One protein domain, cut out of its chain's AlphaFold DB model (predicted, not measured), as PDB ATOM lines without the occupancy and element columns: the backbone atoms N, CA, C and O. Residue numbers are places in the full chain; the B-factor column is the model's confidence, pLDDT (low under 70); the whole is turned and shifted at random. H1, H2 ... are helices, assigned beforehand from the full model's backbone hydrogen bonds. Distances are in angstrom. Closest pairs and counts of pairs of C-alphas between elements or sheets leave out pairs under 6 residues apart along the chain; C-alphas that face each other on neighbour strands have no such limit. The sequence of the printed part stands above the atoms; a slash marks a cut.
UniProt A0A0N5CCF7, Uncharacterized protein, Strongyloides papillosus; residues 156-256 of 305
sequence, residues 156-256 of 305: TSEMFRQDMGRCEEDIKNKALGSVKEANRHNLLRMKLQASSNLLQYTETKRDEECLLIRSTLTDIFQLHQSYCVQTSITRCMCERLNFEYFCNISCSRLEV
ATOM      1  N   THR A 156     -33.952 -26.770   7.341       73.19
ATOM      2  CA  THR A 156     -33.353 -27.968   7.930       73.19
ATOM      3  C   THR A 156     -32.272 -27.585   8.939       73.19
ATOM      4  O   THR A 156     -31.618 -26.546   8.822       73.19
ATOM      5  N   SER A 157     -32.096 -28.408   9.976       68.38
ATOM      6  CA  SER A 157     -31.202 -28.088  11.096       68.38
ATOM      7  C   SER A 157     -29.744 -27.930  10.687       68.38
ATOM      8  O   SER A 157     -29.064 -27.091  11.265       68.38
ATOM      9  N   GLU A 158     -29.272 -28.705   9.712       71.25
ATOM     10  CA  GLU A 158     -27.863 -28.693   9.318       71.25
ATOM     11  C   GLU A 158     -27.515 -27.452   8.493       71.25
ATOM     12  O   GLU A 158     -26.615 -26.697   8.860       71.25
ATOM     13  N   MET A 159     -28.303 -27.167   7.449       65.75
ATOM     14  CA  MET A 159     -28.110 -25.970   6.621       65.75
ATOM     15  C   MET A 159     -28.240 -24.694   7.451       65.75
ATOM     16  O   MET A 159     -27.379 -23.822   7.383       65.75
ATOM     17  N   PHE A 160     -29.257 -24.618   8.317       78.12
ATOM     18  CA  PHE A 160     -29.437 -23.475   9.208       78.12
ATOM     19  C   PHE A 160     -28.238 -23.261  10.142       78.12
ATOM     20  O   PHE A 160     -27.825 -22.122  10.353       78.12
ATOM     21  N   ARG A 161     -27.661 -24.330  10.711       77.88
ATOM     22  CA  ARG A 161     -26.489 -24.219  11.596       77.88
ATOM     23  C   ARG A 161     -25.252 -23.749  10.842       77.88
ATOM     24  O   ARG A 161     -24.518 -22.917  11.370       77.88
ATOM     25  N   GLN A 162     -25.039 -24.256   9.630       77.62
ATOM     26  CA  GLN A 162     -23.915 -23.849   8.794       77.62
ATOM     27  C   GLN A 162     -24.029 -22.376   8.373       77.62
ATOM     28  O   GLN A 162     -23.067 -21.621   8.515       77.62
ATOM     29  N   ASP A 163     -25.209 -21.964   7.915       75.75
ATOM     30  CA  ASP A 163     -25.498 -20.593   7.489       75.75
ATOM     31  C   ASP A 163     -25.397 -19.603   8.658       75.75
ATOM     32  O   ASP A 163     -24.730 -18.570   8.567       75.75
ATOM     33  N   MET A 164     -25.959 -19.967   9.814       82.69
ATOM     34  CA  MET A 164     -25.815 -19.191  11.047       82.69
ATOM     35  C   MET A 164     -24.344 -19.048  11.457       82.69
ATOM     36  O   MET A 164     -23.908 -17.943  11.766       82.69
ATOM     37  N   GLY A 165     -23.563 -20.133  11.426       82.06
ATOM     38  CA  GLY A 165     -22.146 -20.105  11.796       82.06
ATOM     39  C   GLY A 165     -21.319 -19.173  10.905       82.06
ATOM     40  O   GLY A 165     -20.547 -18.359  11.413       82.06
ATOM     41  N   ARG A 166     -21.540 -19.223   9.584       77.62
ATOM     42  CA  ARG A 166     -20.895 -18.304   8.629       77.62
ATOM     43  C   ARG A 166     -21.308 -16.854   8.864       77.62
ATOM     44  O   ARG A 166     -20.467 -15.964   8.813       77.62
ATOM     45  N   CYS A 167     -22.586 -16.609   9.144       78.81
ATOM     46  CA  CYS A 167     -23.086 -15.271   9.442       78.81
ATOM     47  C   CYS A 167     -22.487 -14.696  10.736       78.81
ATOM     48  O   CYS A 167     -22.073 -13.538  10.767       78.81
ATOM     49  N   GLU A 168     -22.370 -15.498  11.792       85.06
ATOM     50  CA  GLU A 168     -21.715 -15.072  13.033       85.06
ATOM     51  C   GLU A 168     -20.236 -14.722  12.817       85.06
ATOM     52  O   GLU A 168     -19.739 -13.746  13.384       85.06
ATOM     53  N   GLU A 169     -19.524 -15.495  11.994       81.62
ATOM     54  CA  GLU A 169     -18.146 -15.198  11.600       81.62
ATOM     55  C   GLU A 169     -18.057 -13.907  10.772       81.62
ATOM     56  O   GLU A 169     -17.213 -13.050  11.037       81.62
ATOM     57  N   ASP A 170     -18.981 -13.706   9.836       76.25
ATOM     58  CA  ASP A 170     -19.086 -12.487   9.037       76.25
ATOM     59  C   ASP A 170     -19.336 -11.238   9.894       76.25
ATOM     60  O   ASP A 170     -18.683 -10.215   9.686       76.25
ATOM     61  N   ILE A 171     -20.231 -11.308  10.885       76.62
ATOM     62  CA  ILE A 171     -20.479 -10.205  11.829       76.62
ATOM     63  C   ILE A 171     -19.197  -9.873  12.603       76.62
ATOM     64  O   ILE A 171     -18.832  -8.700  12.722       76.62
ATOM     65  N   LYS A 172     -18.476 -10.896  13.084       81.44
ATOM     66  CA  LYS A 172     -17.197 -10.715  13.788       81.44
ATOM     67  C   LYS A 172     -16.127 -10.104  12.883       81.44
ATOM     68  O   LYS A 172     -15.360  -9.266  13.336       81.44
ATOM     69  N   ASN A 173     -16.071 -10.482  11.612       73.38
ATOM     70  CA  ASN A 173     -15.004 -10.041  10.718       73.38
ATOM     71  C   ASN A 173     -15.278  -8.672  10.073       73.38
ATOM     72  O   ASN A 173     -14.336  -7.942   9.768       73.38
ATOM     73  N   LYS A 174     -16.550  -8.307   9.855       68.25
ATOM     74  CA  LYS A 174     -16.942  -7.109   9.087       68.25
ATOM     75  C   LYS A 174     -17.324  -5.903   9.948       68.25
ATOM     76  O   LYS A 174     -17.258  -4.777   9.457       68.25
ATOM     77  N   ALA A 175     -17.732  -6.089  11.204       67.31
ATOM     78  CA  ALA A 175     -18.109  -4.963  12.054       67.31
ATOM     79  C   ALA A 175     -16.867  -4.235  12.611       67.31
ATOM     80  O   ALA A 175     -16.020  -4.823  13.285       67.31
ATOM     81  N   LEU A 176     -16.777  -2.921  12.381       51.91
ATOM     82  CA  LEU A 176     -15.866  -2.030  13.111       51.91
ATOM     83  C   LEU A 176     -16.296  -2.028  14.590       51.91
ATOM     84  O   LEU A 176     -17.299  -1.415  14.944       51.91
ATOM     85  N   GLY A 177     -15.584  -2.773  15.441       59.06
ATOM     86  CA  GLY A 177     -16.031  -3.099  16.807       59.06
ATOM     87  C   GLY A 177     -16.655  -4.495  16.957       59.06
ATOM     88  O   GLY A 177     -17.458  -4.694  17.866       59.06
ATOM     89  N   SER A 178     -16.286  -5.424  16.064       63.62
ATOM     90  CA  SER A 178     -16.600  -6.862  15.956       63.62
ATOM     91  C   SER A 178     -17.287  -7.546  17.137       63.62
ATOM     92  O   SER A 178     -18.315  -8.199  16.968       63.62
ATOM     93  N   VAL A 179     -16.745  -7.391  18.344       73.69
ATOM     94  CA  VAL A 179     -17.266  -8.027  19.556       73.69
ATOM     95  C   VAL A 179     -18.645  -7.482  19.945       73.69
ATOM     96  O   VAL A 179     -19.504  -8.248  20.368       73.69
ATOM     97  N   LYS A 180     -18.904  -6.180  19.782       83.50
ATOM     98  CA  LYS A 180     -20.154  -5.550  20.231       83.50
ATOM     99  C   LYS A 180     -21.359  -5.997  19.405       83.50
ATOM    100  O   LYS A 180     -22.361  -6.400  19.987       83.50
ATOM    101  N   GLU A 181     -21.266  -5.948  18.077       83.12
ATOM    102  CA  GLU A 181     -22.377  -6.357  17.204       83.12
ATOM    103  C   GLU A 181     -22.579  -7.877  17.218       83.12
ATOM    104  O   GLU A 181     -23.718  -8.338  17.244       83.12
ATOM    105  N   ALA A 182     -21.502  -8.666  17.325       83.94
ATOM    106  CA  ALA A 182     -21.615 -10.111  17.529       83.94
ATOM    107  C   ALA A 182     -22.287 -10.452  18.873       83.94
ATOM    108  O   ALA A 182     -23.154 -11.324  18.939       83.94
ATOM    109  N   ASN A 183     -21.946  -9.738  19.951       88.19
ATOM    110  CA  ASN A 183     -22.607  -9.903  21.247       88.19
ATOM    111  C   ASN A 183     -24.074  -9.466  21.193       88.19
ATOM    112  O   ASN A 183     -24.935 -10.156  21.735       88.19
ATOM    113  N   ARG A 184     -24.378  -8.356  20.509       90.56
ATOM    114  CA  ARG A 184     -25.752  -7.891  20.287       90.56
ATOM    115  C   ARG A 184     -26.571  -8.945  19.547       90.56
ATOM    116  O   ARG A 184     -27.665  -9.273  19.993       90.56
ATOM    117  N   HIS A 185     -26.038  -9.504  18.463       90.44
ATOM    118  CA  HIS A 185     -26.687 -10.576  17.708       90.44
ATOM    119  C   HIS A 185     -26.980 -11.800  18.588       90.44
ATOM    120  O   HIS A 185     -28.123 -12.256  18.649       90.44
ATOM    121  N   ASN A 186     -25.990 -12.257  19.361       91.19
ATOM    122  CA  ASN A 186     -26.157 -13.365  20.304       91.19
ATOM    123  C   ASN A 186     -27.237 -13.094  21.360       91.19
ATOM    124  O   ASN A 186     -28.067 -13.964  21.624       91.19
ATOM    125  N   LEU A 187     -27.254 -11.892  21.944       94.19
ATOM    126  CA  LEU A 187     -28.262 -11.489  22.929       94.19
ATOM    127  C   LEU A 187     -29.671 -11.496  22.334       94.19
ATOM    128  O   LEU A 187     -30.590 -12.032  22.950       94.19
ATOM    129  N   LEU A 188     -29.845 -10.955  21.127       94.12
ATOM    130  CA  LEU A 188     -31.139 -10.954  20.442       94.12
ATOM    131  C   LEU A 188     -31.609 -12.383  20.127       94.12
ATOM    132  O   LEU A 188     -32.789 -12.691  20.288       94.12
ATOM    133  N   ARG A 189     -30.698 -13.287  19.742       92.75
ATOM    134  CA  ARG A 189     -31.031 -14.705  19.537       92.75
ATOM    135  C   ARG A 189     -31.480 -15.382  20.830       92.75
ATOM    136  O   ARG A 189     -32.512 -16.050  20.824       92.75
ATOM    137  N   MET A 190     -30.731 -15.210  21.919       93.50
ATOM    138  CA  MET A 190     -31.101 -15.770  23.225       93.50
ATOM    139  C   MET A 190     -32.451 -15.228  23.696       93.50
ATOM    140  O   MET A 190     -33.265 -15.981  24.221       93.50
ATOM    141  N   LYS A 191     -32.723 -13.944  23.436       94.69
ATOM    142  CA  LYS A 191     -34.016 -13.316  23.710       94.69
ATOM    143  C   LYS A 191     -35.148 -14.008  22.953       94.69
ATOM    144  O   LYS A 191     -36.105 -14.419  23.589       94.69
ATOM    145  N   LEU A 192     -35.012 -14.236  21.642       94.31
ATOM    146  CA  LEU A 192     -36.019 -14.985  20.877       94.31
ATOM    147  C   LEU A 192     -36.217 -16.416  21.396       94.31
ATOM    148  O   LEU A 192     -37.346 -16.892  21.468       94.31
ATOM    149  N   GLN A 193     -35.141 -17.111  21.769       92.94
ATOM    150  CA  GLN A 193     -35.246 -18.456  22.344       92.94
ATOM    151  C   GLN A 193     -36.013 -18.444  23.672       92.94
ATOM    152  O   GLN A 193     -36.904 -19.266  23.870       92.94
ATOM    153  N   ALA A 194     -35.713 -17.485  24.552       93.12
ATOM    154  CA  ALA A 194     -36.439 -17.302  25.802       93.12
ATOM    155  C   ALA A 194     -37.921 -16.988  25.547       93.12
ATOM    156  O   ALA A 194     -38.782 -17.648  26.119       93.12
ATOM    157  N   SER A 195     -38.221 -16.066  24.627       93.56
ATOM    158  CA  SER A 195     -39.586 -15.719  24.220       93.56
ATOM    159  C   SER A 195     -40.378 -16.923  23.701       93.56
ATOM    160  O   SER A 195     -41.525 -17.127  24.084       93.56
ATOM    161  N   SER A 196     -39.762 -17.757  22.857       93.06
ATOM    162  CA  SER A 196     -40.388 -18.979  22.332       93.06
ATOM    163  C   SER A 196     -40.716 -19.982  23.441       93.06
ATOM    164  O   SER A 196     -41.787 -20.583  23.422       93.06
ATOM    165  N   ASN A 197     -39.843 -20.120  24.442       93.44
ATOM    166  CA  ASN A 197     -40.113 -20.958  25.609       93.44
ATOM    167  C   ASN A 197     -41.236 -20.382  26.480       93.44
ATOM    168  O   ASN A 197     -42.104 -21.130  26.918       93.44
ATOM    169  N   LEU A 198     -41.251 -19.064  26.702       92.44
ATOM    170  CA  LEU A 198     -42.297 -18.400  27.484       92.44
ATOM    171  C   LEU A 198     -43.678 -18.572  26.841       92.44
ATOM    172  O   LEU A 198     -44.632 -18.915  27.523       92.44
ATOM    173  N   LEU A 199     -43.787 -18.438  25.520       91.94
ATOM    174  CA  LEU A 199     -45.063 -18.564  24.802       91.94
ATOM    175  C   LEU A 199     -45.740 -19.942  24.905       91.94
ATOM    176  O   LEU A 199     -46.911 -20.069  24.540       91.94
ATOM    177  N   GLN A 200     -45.034 -20.959  25.409       90.81
ATOM    178  CA  GLN A 200     -45.609 -22.275  25.696       90.81
ATOM    179  C   GLN A 200     -46.516 -22.256  26.935       90.81
ATOM    180  O   GLN A 200     -47.404 -23.100  27.047       90.81
ATOM    181  N   TYR A 201     -46.327 -21.292  27.839       91.88
ATOM    182  CA  TYR A 201     -47.113 -21.151  29.059       91.88
ATOM    183  C   TYR A 201     -48.351 -20.280  28.825       91.88
ATOM    184  O   TYR A 201     -48.351 -19.317  28.051       91.88
ATOM    185  N   THR A 202     -49.444 -20.625  29.494       87.31
ATOM    186  CA  THR A 202     -50.732 -19.922  29.377       87.31
ATOM    187  C   THR A 202     -50.746 -18.575  30.096       87.31
ATOM    188  O   THR A 202     -51.491 -17.678  29.716       87.31
ATOM    189  N   GLU A 203     -49.899 -18.431  31.107       91.00
ATOM    190  CA  GLU A 203     -49.746 -17.274  31.983       91.00
ATOM    191  C   GLU A 203     -48.948 -16.148  31.315       91.00
ATOM    192  O   GLU A 203     -48.962 -15.003  31.767       91.00
ATOM    193  N   THR A 204     -48.242 -16.458  30.226       91.50
ATOM    194  CA  THR A 204     -47.492 -15.472  29.462       91.50
ATOM    195  C   THR A 204     -48.445 -14.508  28.777       91.50
ATOM    196  O   THR A 204     -49.343 -14.900  28.031       91.50
ATOM    197  N   LYS A 205     -48.197 -13.213  28.978       93.44
ATOM    198  CA  LYS A 205     -48.869 -12.138  28.250       93.44
ATOM    199  C   LYS A 205     -48.462 -12.165  26.776       93.44
ATOM    200  O   LYS A 205     -47.535 -11.472  26.358       93.44
ATOM    201  N   ARG A 206     -49.150 -12.997  25.993       91.25
ATOM    202  CA  ARG A 206     -48.782 -13.296  24.602       91.25
ATOM    203  C   ARG A 206     -48.662 -12.048  23.738       91.25
ATOM    204  O   ARG A 206     -47.706 -11.946  22.985       91.25
ATOM    205  N   ASP A 207     -49.571 -11.087  23.872       90.81
ATOM    206  CA  ASP A 207     -49.556  -9.888  23.027       90.81
ATOM    207  C   ASP A 207     -48.307  -9.023  23.255       90.81
ATOM    208  O   ASP A 207     -47.660  -8.603  22.292       90.81
ATOM    209  N   GLU A 208     -47.921  -8.812  24.518       92.94
ATOM    210  CA  GLU A 208     -46.700  -8.081  24.887       92.94
ATOM    211  C   GLU A 208     -45.449  -8.824  24.387       92.94
ATOM    212  O   GLU A 208     -44.567  -8.229  23.758       92.94
ATOM    213  N   GLU A 209     -45.407 -10.145  24.581       93.62
ATOM    214  CA  GLU A 209     -44.285 -10.983  24.151       93.62
ATOM    215  C   GLU A 209     -44.147 -11.009  22.620       93.62
ATOM    216  O   GLU A 209     -43.053 -10.878  22.070       93.62
ATOM    217  N   CYS A 210     -45.265 -11.084  21.898       92.38
ATOM    218  CA  CYS A 210     -45.280 -11.067  20.441       92.38
ATOM    219  C   CYS A 210     -44.853  -9.713  19.855       92.38
ATOM    220  O   CYS A 210     -44.256  -9.679  18.775       92.38
ATOM    221  N   LEU A 211     -45.112  -8.589  20.533       90.62
ATOM    222  CA  LEU A 211     -44.554  -7.285  20.144       90.62
ATOM    223  C   LEU A 211     -43.029  -7.268  20.300       90.62
ATOM    224  O   LEU A 211     -42.308  -6.830  19.397       90.62
ATOM    225  N   LEU A 212     -42.531  -7.809  21.409       91.62
ATOM    226  CA  LEU A 212     -41.104  -7.921  21.685       91.62
ATOM    227  C   LEU A 212     -40.392  -8.848  20.689       91.62
ATOM    228  O   LEU A 212     -39.304  -8.509  20.213       91.62
ATOM    229  N   ILE A 213     -41.021  -9.957  20.297       92.50
ATOM    230  CA  ILE A 213     -40.528 -10.846  19.238       92.50
ATOM    231  C   ILE A 213     -40.446 -10.106  17.902       92.50
ATOM    232  O   ILE A 213     -39.404 -10.162  17.250       92.50
ATOM    233  N   ARG A 214     -41.490  -9.365  17.496       88.62
ATOM    234  CA  ARG A 214     -41.482  -8.588  16.238       88.62
ATOM    235  C   ARG A 214     -40.344  -7.568  16.198       88.62
ATOM    236  O   ARG A 214     -39.636  -7.483  15.194       88.62
ATOM    237  N   SER A 215     -40.138  -6.832  17.291       88.06
ATOM    238  CA  SER A 215     -39.026  -5.879  17.408       88.06
ATOM    239  C   SER A 215     -37.674  -6.590  17.317       88.06
ATOM    240  O   SER A 215     -36.805  -6.181  16.555       88.06
ATOM    241  N   THR A 216     -37.512  -7.699  18.040       91.56
ATOM    242  CA  THR A 216     -36.249  -8.451  18.094       91.56
ATOM    243  C   THR A 216     -35.912  -9.093  16.739       91.56
ATOM    244  O   THR A 216     -34.764  -9.036  16.301       91.56
ATOM    245  N   LEU A 217     -36.903  -9.650  16.032       88.44
ATOM    246  CA  LEU A 217     -36.737 -10.171  14.669       88.44
ATOM    247  C   LEU A 217     -36.342  -9.068  13.682       88.44
ATOM    248  O   LEU A 217     -35.524  -9.315  12.799       88.44
ATOM    249  N   THR A 218     -36.883  -7.858  13.844       83.94
ATOM    250  CA  THR A 218     -36.525  -6.698  13.012       83.94
ATOM    251  C   THR A 218     -35.066  -6.294  13.227       83.94
ATOM    252  O   THR A 218     -34.335  -6.105  12.256       83.94
ATOM    253  N   ASP A 219     -34.608  -6.237  14.478       83.88
ATOM    254  CA  ASP A 219     -33.213  -5.913  14.798       83.88
ATOM    255  C   ASP A 219     -32.241  -6.971  14.261       83.88
ATOM    256  O   ASP A 219     -31.214  -6.643  13.664       83.88
ATOM    257  N   ILE A 220     -32.578  -8.255  14.423       87.31
ATOM    258  CA  ILE A 220     -31.790  -9.363  13.866       87.31
ATOM    259  C   ILE A 220     -31.743  -9.272  12.341       87.31
ATOM    260  O   ILE A 220     -30.679  -9.432  11.748       87.31
ATOM    261  N   PHE A 221     -32.873  -8.984  11.696       82.69
ATOM    262  CA  PHE A 221     -32.933  -8.810  10.250       82.69
ATOM    263  C   PHE A 221     -32.010  -7.692   9.760       82.69
ATOM    264  O   PHE A 221     -31.308  -7.883   8.770       82.69
ATOM    265  N   GLN A 222     -31.953  -6.561  10.463       78.50
ATOM    266  CA  GLN A 222     -31.039  -5.466  10.125       78.50
ATOM    267  C   GLN A 222     -29.567  -5.865  10.278       78.50
ATOM    268  O   GLN A 222     -28.748  -5.523   9.421       78.50
ATOM    269  N   LEU A 223     -29.224  -6.615  11.331       78.12
ATOM    270  CA  LEU A 223     -27.868  -7.141  11.519       78.12
ATOM    271  C   LEU A 223     -27.486  -8.105  10.399       78.12
ATOM    272  O   LEU A 223     -26.409  -7.973   9.816       78.12
ATOM    273  N   HIS A 224     -28.386  -9.026  10.050       78.88
ATOM    274  CA  HIS A 224     -28.169  -9.928   8.928       78.88
ATOM    275  C   HIS A 224     -27.989  -9.138   7.634       78.88
ATOM    276  O   HIS A 224     -26.957  -9.292   7.004       78.88
ATOM    277  N   GLN A 225     -28.871  -8.196   7.291       73.94
ATOM    278  CA  GLN A 225     -28.695  -7.373   6.087       73.94
ATOM    279  C   GLN A 225     -27.366  -6.603   6.041       73.94
ATOM    280  O   GLN A 225     -26.812  -6.403   4.961       73.94
ATOM    281  N   SER A 226     -26.867  -6.154   7.195       73.44
ATOM    282  CA  SER A 226     -25.659  -5.327   7.275       73.44
ATOM    283  C   SER A 226     -24.368  -6.136   7.130       73.44
ATOM    284  O   SER A 226     -23.385  -5.629   6.590       73.44
ATOM    285  N   TYR A 227     -24.356  -7.384   7.608       73.75
ATOM    286  CA  TYR A 227     -23.121  -8.163   7.752       73.75
ATOM    287  C   TYR A 227     -23.160  -9.525   7.043       73.75
ATOM    288  O   TYR A 227     -22.137  -9.972   6.513       73.75
ATOM    289  N   CYS A 228     -24.336 -10.146   6.965       69.44
ATOM    290  CA  CYS A 228     -24.560 -11.478   6.422       69.44
ATOM    291  C   CYS A 228     -25.310 -11.401   5.091       69.44
ATOM    292  O   CYS A 228     -26.481 -11.047   5.009       69.44
ATOM    293  N   VAL A 229     -24.652 -11.798   4.006       55.12
ATOM    294  CA  VAL A 229     -25.281 -11.765   2.671       55.12
ATOM    295  C   VAL A 229     -26.377 -12.841   2.531       55.12
ATOM    296  O   VAL A 229     -27.158 -12.812   1.586       55.12
ATOM    297  N   GLN A 230     -26.471 -13.772   3.485       59.25
ATOM    298  CA  GLN A 230     -27.482 -14.825   3.513       59.25
ATOM    299  C   GLN A 230     -28.830 -14.313   4.043       59.25
ATOM    300  O   GLN A 230     -28.976 -13.873   5.179       59.25
ATOM    301  N   THR A 231     -29.834 -14.410   3.185       58.66
ATOM    302  CA  THR A 231     -31.179 -13.818   3.289       58.66
ATOM    303  C   THR A 231     -32.196 -14.685   4.032       58.66
ATOM    304  O   THR A 231     -33.232 -14.164   4.440       58.66
ATOM    305  N   SER A 232     -31.907 -15.972   4.248       72.69
ATOM    306  CA  SER A 232     -32.834 -16.944   4.847       72.69
ATOM    307  C   SER A 232     -32.706 -17.086   6.369       72.69
ATOM    308  O   SER A 232     -33.587 -17.661   7.004       72.69
ATOM    309  N   ILE A 233     -31.639 -16.563   6.992       80.75
ATOM    310  CA  ILE A 233     -31.326 -16.843   8.406       80.75
ATOM    311  C   ILE A 233     -32.433 -16.334   9.336       80.75
ATOM    312  O   ILE A 233     -32.904 -17.085  10.190       80.75
ATOM    313  N   THR A 234     -32.902 -15.090   9.164       83.88
ATOM    314  CA  THR A 234     -33.987 -14.543  10.003       83.88
ATOM    315  C   THR A 234     -35.299 -15.296   9.799       83.88
ATOM    316  O   THR A 234     -35.980 -15.595  10.781       83.88
ATOM    317  N   ARG A 235     -35.642 -15.644   8.548       84.44
ATOM    318  CA  ARG A 235     -36.816 -16.474   8.252       84.44
ATOM    319  C   ARG A 235     -36.723 -17.809   8.981       84.44
ATOM    320  O   ARG A 235     -37.629 -18.145   9.736       84.44
ATOM    321  N   CYS A 236     -35.612 -18.527   8.828       85.12
ATOM    322  CA  CYS A 236     -35.433 -19.825   9.464       85.12
ATOM    323  C   CYS A 236     -35.418 -19.748  10.992       85.12
ATOM    324  O   CYS A 236     -35.928 -20.656  11.641       85.12
ATOM    325  N   MET A 237     -34.899 -18.672  11.593       88.38
ATOM    326  CA  MET A 237     -35.049 -18.453  13.037       88.38
ATOM    327  C   MET A 237     -36.521 -18.340  13.438       88.38
ATOM    328  O   MET A 237     -36.938 -18.960  14.412       88.38
ATOM    329  N   CYS A 238     -37.297 -17.561  12.687       89.31
ATOM    330  CA  CYS A 238     -38.712 -17.344  12.952       89.31
ATOM    331  C   CYS A 238     -39.535 -18.636  12.812       89.31
ATOM    332  O   CYS A 238     -40.311 -18.963  13.710       89.31
ATOM    333  N   GLU A 239     -39.317 -19.395  11.731       88.62
ATOM    334  CA  GLU A 239     -40.003 -20.668  11.476       88.62
ATOM    335  C   GLU A 239     -39.664 -21.706  12.550       88.62
ATOM    336  O   GLU A 239     -40.555 -22.303  13.144       88.62
ATOM    337  N   ARG A 240     -38.376 -21.878  12.874       87.94
ATOM    338  CA  ARG A 240     -37.920 -22.891  13.843       87.94
ATOM    339  C   ARG A 240     -38.385 -22.627  15.273       87.94
ATOM    340  O   ARG A 240     -38.478 -23.567  16.054       87.94
ATOM    341  N   LEU A 241     -38.636 -21.367  15.625       91.25
ATOM    342  CA  LEU A 241     -39.166 -20.973  16.934       91.25
ATOM    343  C   LEU A 241     -40.705 -20.940  16.966       91.25
ATOM    344  O   LEU A 241     -41.283 -20.553  17.983       91.25
ATOM    345  N   ASN A 242     -41.361 -21.369  15.879       88.88
ATOM    346  CA  ASN A 242     -42.813 -21.465  15.725       88.88
ATOM    347  C   ASN A 242     -43.554 -20.140  15.970       88.88
ATOM    348  O   ASN A 242     -44.700 -20.127  16.423       88.88
ATOM    349  N   PHE A 243     -42.936 -19.001  15.647       91.75
ATOM    350  CA  PHE A 243     -43.583 -17.698  15.836       91.75
ATOM    351  C   PHE A 243     -44.726 -17.427  14.850       91.75
ATOM    352  O   PHE A 243     -45.588 -16.591  15.135       91.75
ATOM    353  N   GLU A 244     -44.781 -18.161  13.735       88.31
ATOM    354  CA  GLU A 244     -45.976 -18.233  12.885       88.31
ATOM    355  C   GLU A 244     -47.185 -18.714  13.682       88.31
ATOM    356  O   GLU A 244     -48.231 -18.071  13.660       88.31
ATOM    357  N   TYR A 245     -47.014 -19.786  14.452       88.62
ATOM    358  CA  TYR A 245     -48.077 -20.354  15.267       88.62
ATOM    359  C   TYR A 245     -48.387 -19.490  16.496       88.62
ATOM    360  O   TYR A 245     -49.538 -19.128  16.722       88.62
ATOM    361  N   PHE A 246     -47.370 -19.119  17.280       88.81
ATOM    362  CA  PHE A 246     -47.602 -18.434  18.555       88.81
ATOM    363  C   PHE A 246     -48.028 -16.970  18.412       88.81
ATOM    364  O   PHE A 246     -48.814 -16.480  19.219       88.81
ATOM    365  N   CYS A 247     -47.500 -16.265  17.409       89.25
ATOM    366  CA  CYS A 247     -47.634 -14.813  17.290       89.25
ATOM    367  C   CYS A 247     -48.257 -14.350  15.971       89.25
ATOM    368  O   CYS A 247     -48.344 -13.137  15.743       89.25
ATOM    369  N   ASN A 248     -48.661 -15.277  15.093       88.38
ATOM    370  CA  ASN A 248     -49.148 -14.976  13.747       88.38
ATOM    371  C   ASN A 248     -48.176 -14.064  12.969       88.38
ATOM    372  O   ASN A 248     -48.558 -13.097  12.303       88.38
ATOM    373  N   ILE A 249     -46.873 -14.302  13.139       85.38
ATOM    374  CA  ILE A 249     -45.826 -13.591  12.405       85.38
ATOM    375  C   ILE A 249     -45.588 -14.356  11.119       85.38
ATOM    376  O   ILE A 249     -45.132 -15.479  11.177       85.38
ATOM    377  N   SER A 250     -45.838 -13.753   9.962       82.56
ATOM    378  CA  SER A 250     -45.542 -14.391   8.675       82.56
ATOM    379  C   SER A 250     -44.024 -14.421   8.445       82.56
ATOM    380  O   SER A 250     -43.446 -13.430   7.990       82.56
ATOM    381  N   CYS A 251     -43.370 -15.538   8.784       82.25
ATOM    382  CA  CYS A 251     -41.913 -15.677   8.745       82.25
ATOM    383  C   CYS A 251     -41.377 -15.608   7.313       82.25
ATOM    384  O   CYS A 251     -40.317 -15.027   7.083       82.25
ATOM    385  N   SER A 252     -42.155 -16.070   6.332       73.75
ATOM    386  CA  SER A 252     -41.877 -15.893   4.898       73.75
ATOM    387  C   SER A 252     -41.706 -14.430   4.461       73.75
ATOM    388  O   SER A 252     -41.147 -14.152   3.403       73.75
ATOM    389  N   ARG A 253     -42.167 -13.458   5.262       70.00
ATOM    390  CA  ARG A 253     -41.971 -12.020   5.006       70.00
ATOM    391  C   ARG A 253     -40.683 -11.458   5.605       70.00
ATOM    392  O   ARG A 253     -40.387 -10.301   5.323       70.00
ATOM    393  N   LEU A 254     -39.957 -12.236   6.411       68.69
ATOM    394  CA  LEU A 254     -38.690 -11.862   7.061       68.69
ATOM    395  C   LEU A 254     -37.467 -12.218   6.212       68.69
ATOM    396  O   LEU A 254     -36.373 -12.454   6.723       68.69
ATOM    397  N   GLU A 255     -37.666 -12.232   4.904       62.22
ATOM    398  CA  GLU A 255     -36.606 -12.197   3.915       62.22
ATOM    399  C   GLU A 255     -36.611 -10.821   3.255       62.22
ATOM    400  O   GLU A 255     -37.565 -10.042   3.375       62.22
ATOM    401  N   VAL A 256     -35.538 -10.494   2.542       52.75
ATOM    402  CA  VAL A 256     -35.506  -9.287   1.716       52.75
ATOM    403  C   VAL A 256     -36.570  -9.435   0.630       52.75
ATOM    404  O   VAL A 256     -36.333 -10.061  -0.398       52.75
TER     405      VAL A 256
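Overview. This is residues 156 to 256 of the 305 residues of an uncharacterized protein of Strongyloides papillosus (UniProt A0A0N5CCF7). What would one see first in this model? Two long helices, H2 and H3, lie side by side as a hairpin and make the long axis, while H1, H4 and H5 pack on one side of it: H1 opens away from H2 like a V from the end where the two are linked, H4 packs on H3 and H1, and H5 packs on residues 206 to 210 of H3. From H5, residues 248 to 256 fold back in the direction of H4. What is it made of, and how large is it? The printed part has 101 residues with five named helices, H1 H2 H3 H4 H5 along the chain, and no named strand; the class is all helix. It is compact, with a radius of gyration of the C-alphas of 13.5 A, and elongated, spanning 41 by 26 by 22 A.

Arrangement. What does the first helix meet? H1, residues 157 to 174, forms a helical hairpin with H2, residues 178 to 198: they run opposite ways at a shallow tilt of 34 degrees, only just short of steep. H1 touches H2 with residues 168 to 172 alone, and the closest C-alphas, those of Lys 172 and Ser 178, are 4.5 A apart. With residues 167 to 174 alone H1 also touches H3, residues 206 to 227, the same way at a steep tilt of 61 degrees; the closest C-alphas are those of Ile 171 and Tyr 227, 5.3 A apart. Which helix is the hub? H3 is the hub, touching the four other helices. H2 and H3 form a helical hairpin, opposite ways at a shallow tilt of 28 degrees, with the closest C-alphas, those of Leu 188 and Thr 216, 6.2 A apart. Where do the last two helices sit? H4, residues 233 to 240, makes a helical hairpin with H3 at a shallow tilt of 30 degrees, opposite ways, the closest C-alphas being those of Phe 221 and Thr 234, 5.8 A apart. H4 also touches residues 160 to 164 of H1 at 34.8 degrees, a shallow tilt only just short of steep, with the closest C-alphas, those of Met 164 and Ile 233, 6.5 A apart. H5, residues 243 to 247, touches H3, with the closest C-alphas, those of Cys 210 and Cys 247, 5.4 A apart. What stays away, and how do the backbones run? H1 and H5 are apart, and H2 and H4 are near each other. In H1, H2, H3, H4 and H5 every O i to N i+4 pair is within hydrogen-bond range.

Along the chain. Where does the first helix lie? H1 begins at C-alpha 157, at (-31.202, -28.088, 11.096), and is 25.4 A long from first to last C-alpha. How long are the two longest helices? H2, from Ser 178 to Leu 198, measures 30.4 A, and H3, from Arg 206 at (-48.782, -13.296, 24.602) to Tyr 227, measures 31.1 A. Where do the short ones end? H4 ends at Arg 240 and H5 ends at Cys 247, at (-47.634, -14.813, 17.290).

Size, cuts and confidence. How far does it reach? The two C-alphas farthest apart, those of Leu 176 and Thr 202, are 42.4 A apart. Is anything cut or long? The printed part, residues 156 to 256, has no cut; the links H1 to H2, H3 to H4 and H4 to H5 are tight, and H2 to H3 is short. Where is confidence low? The mean pLDDT of the printed part is 82.4, and it is under 70 at residues 157, 159, 174 to 178, 228 to 231 and 254 to 256.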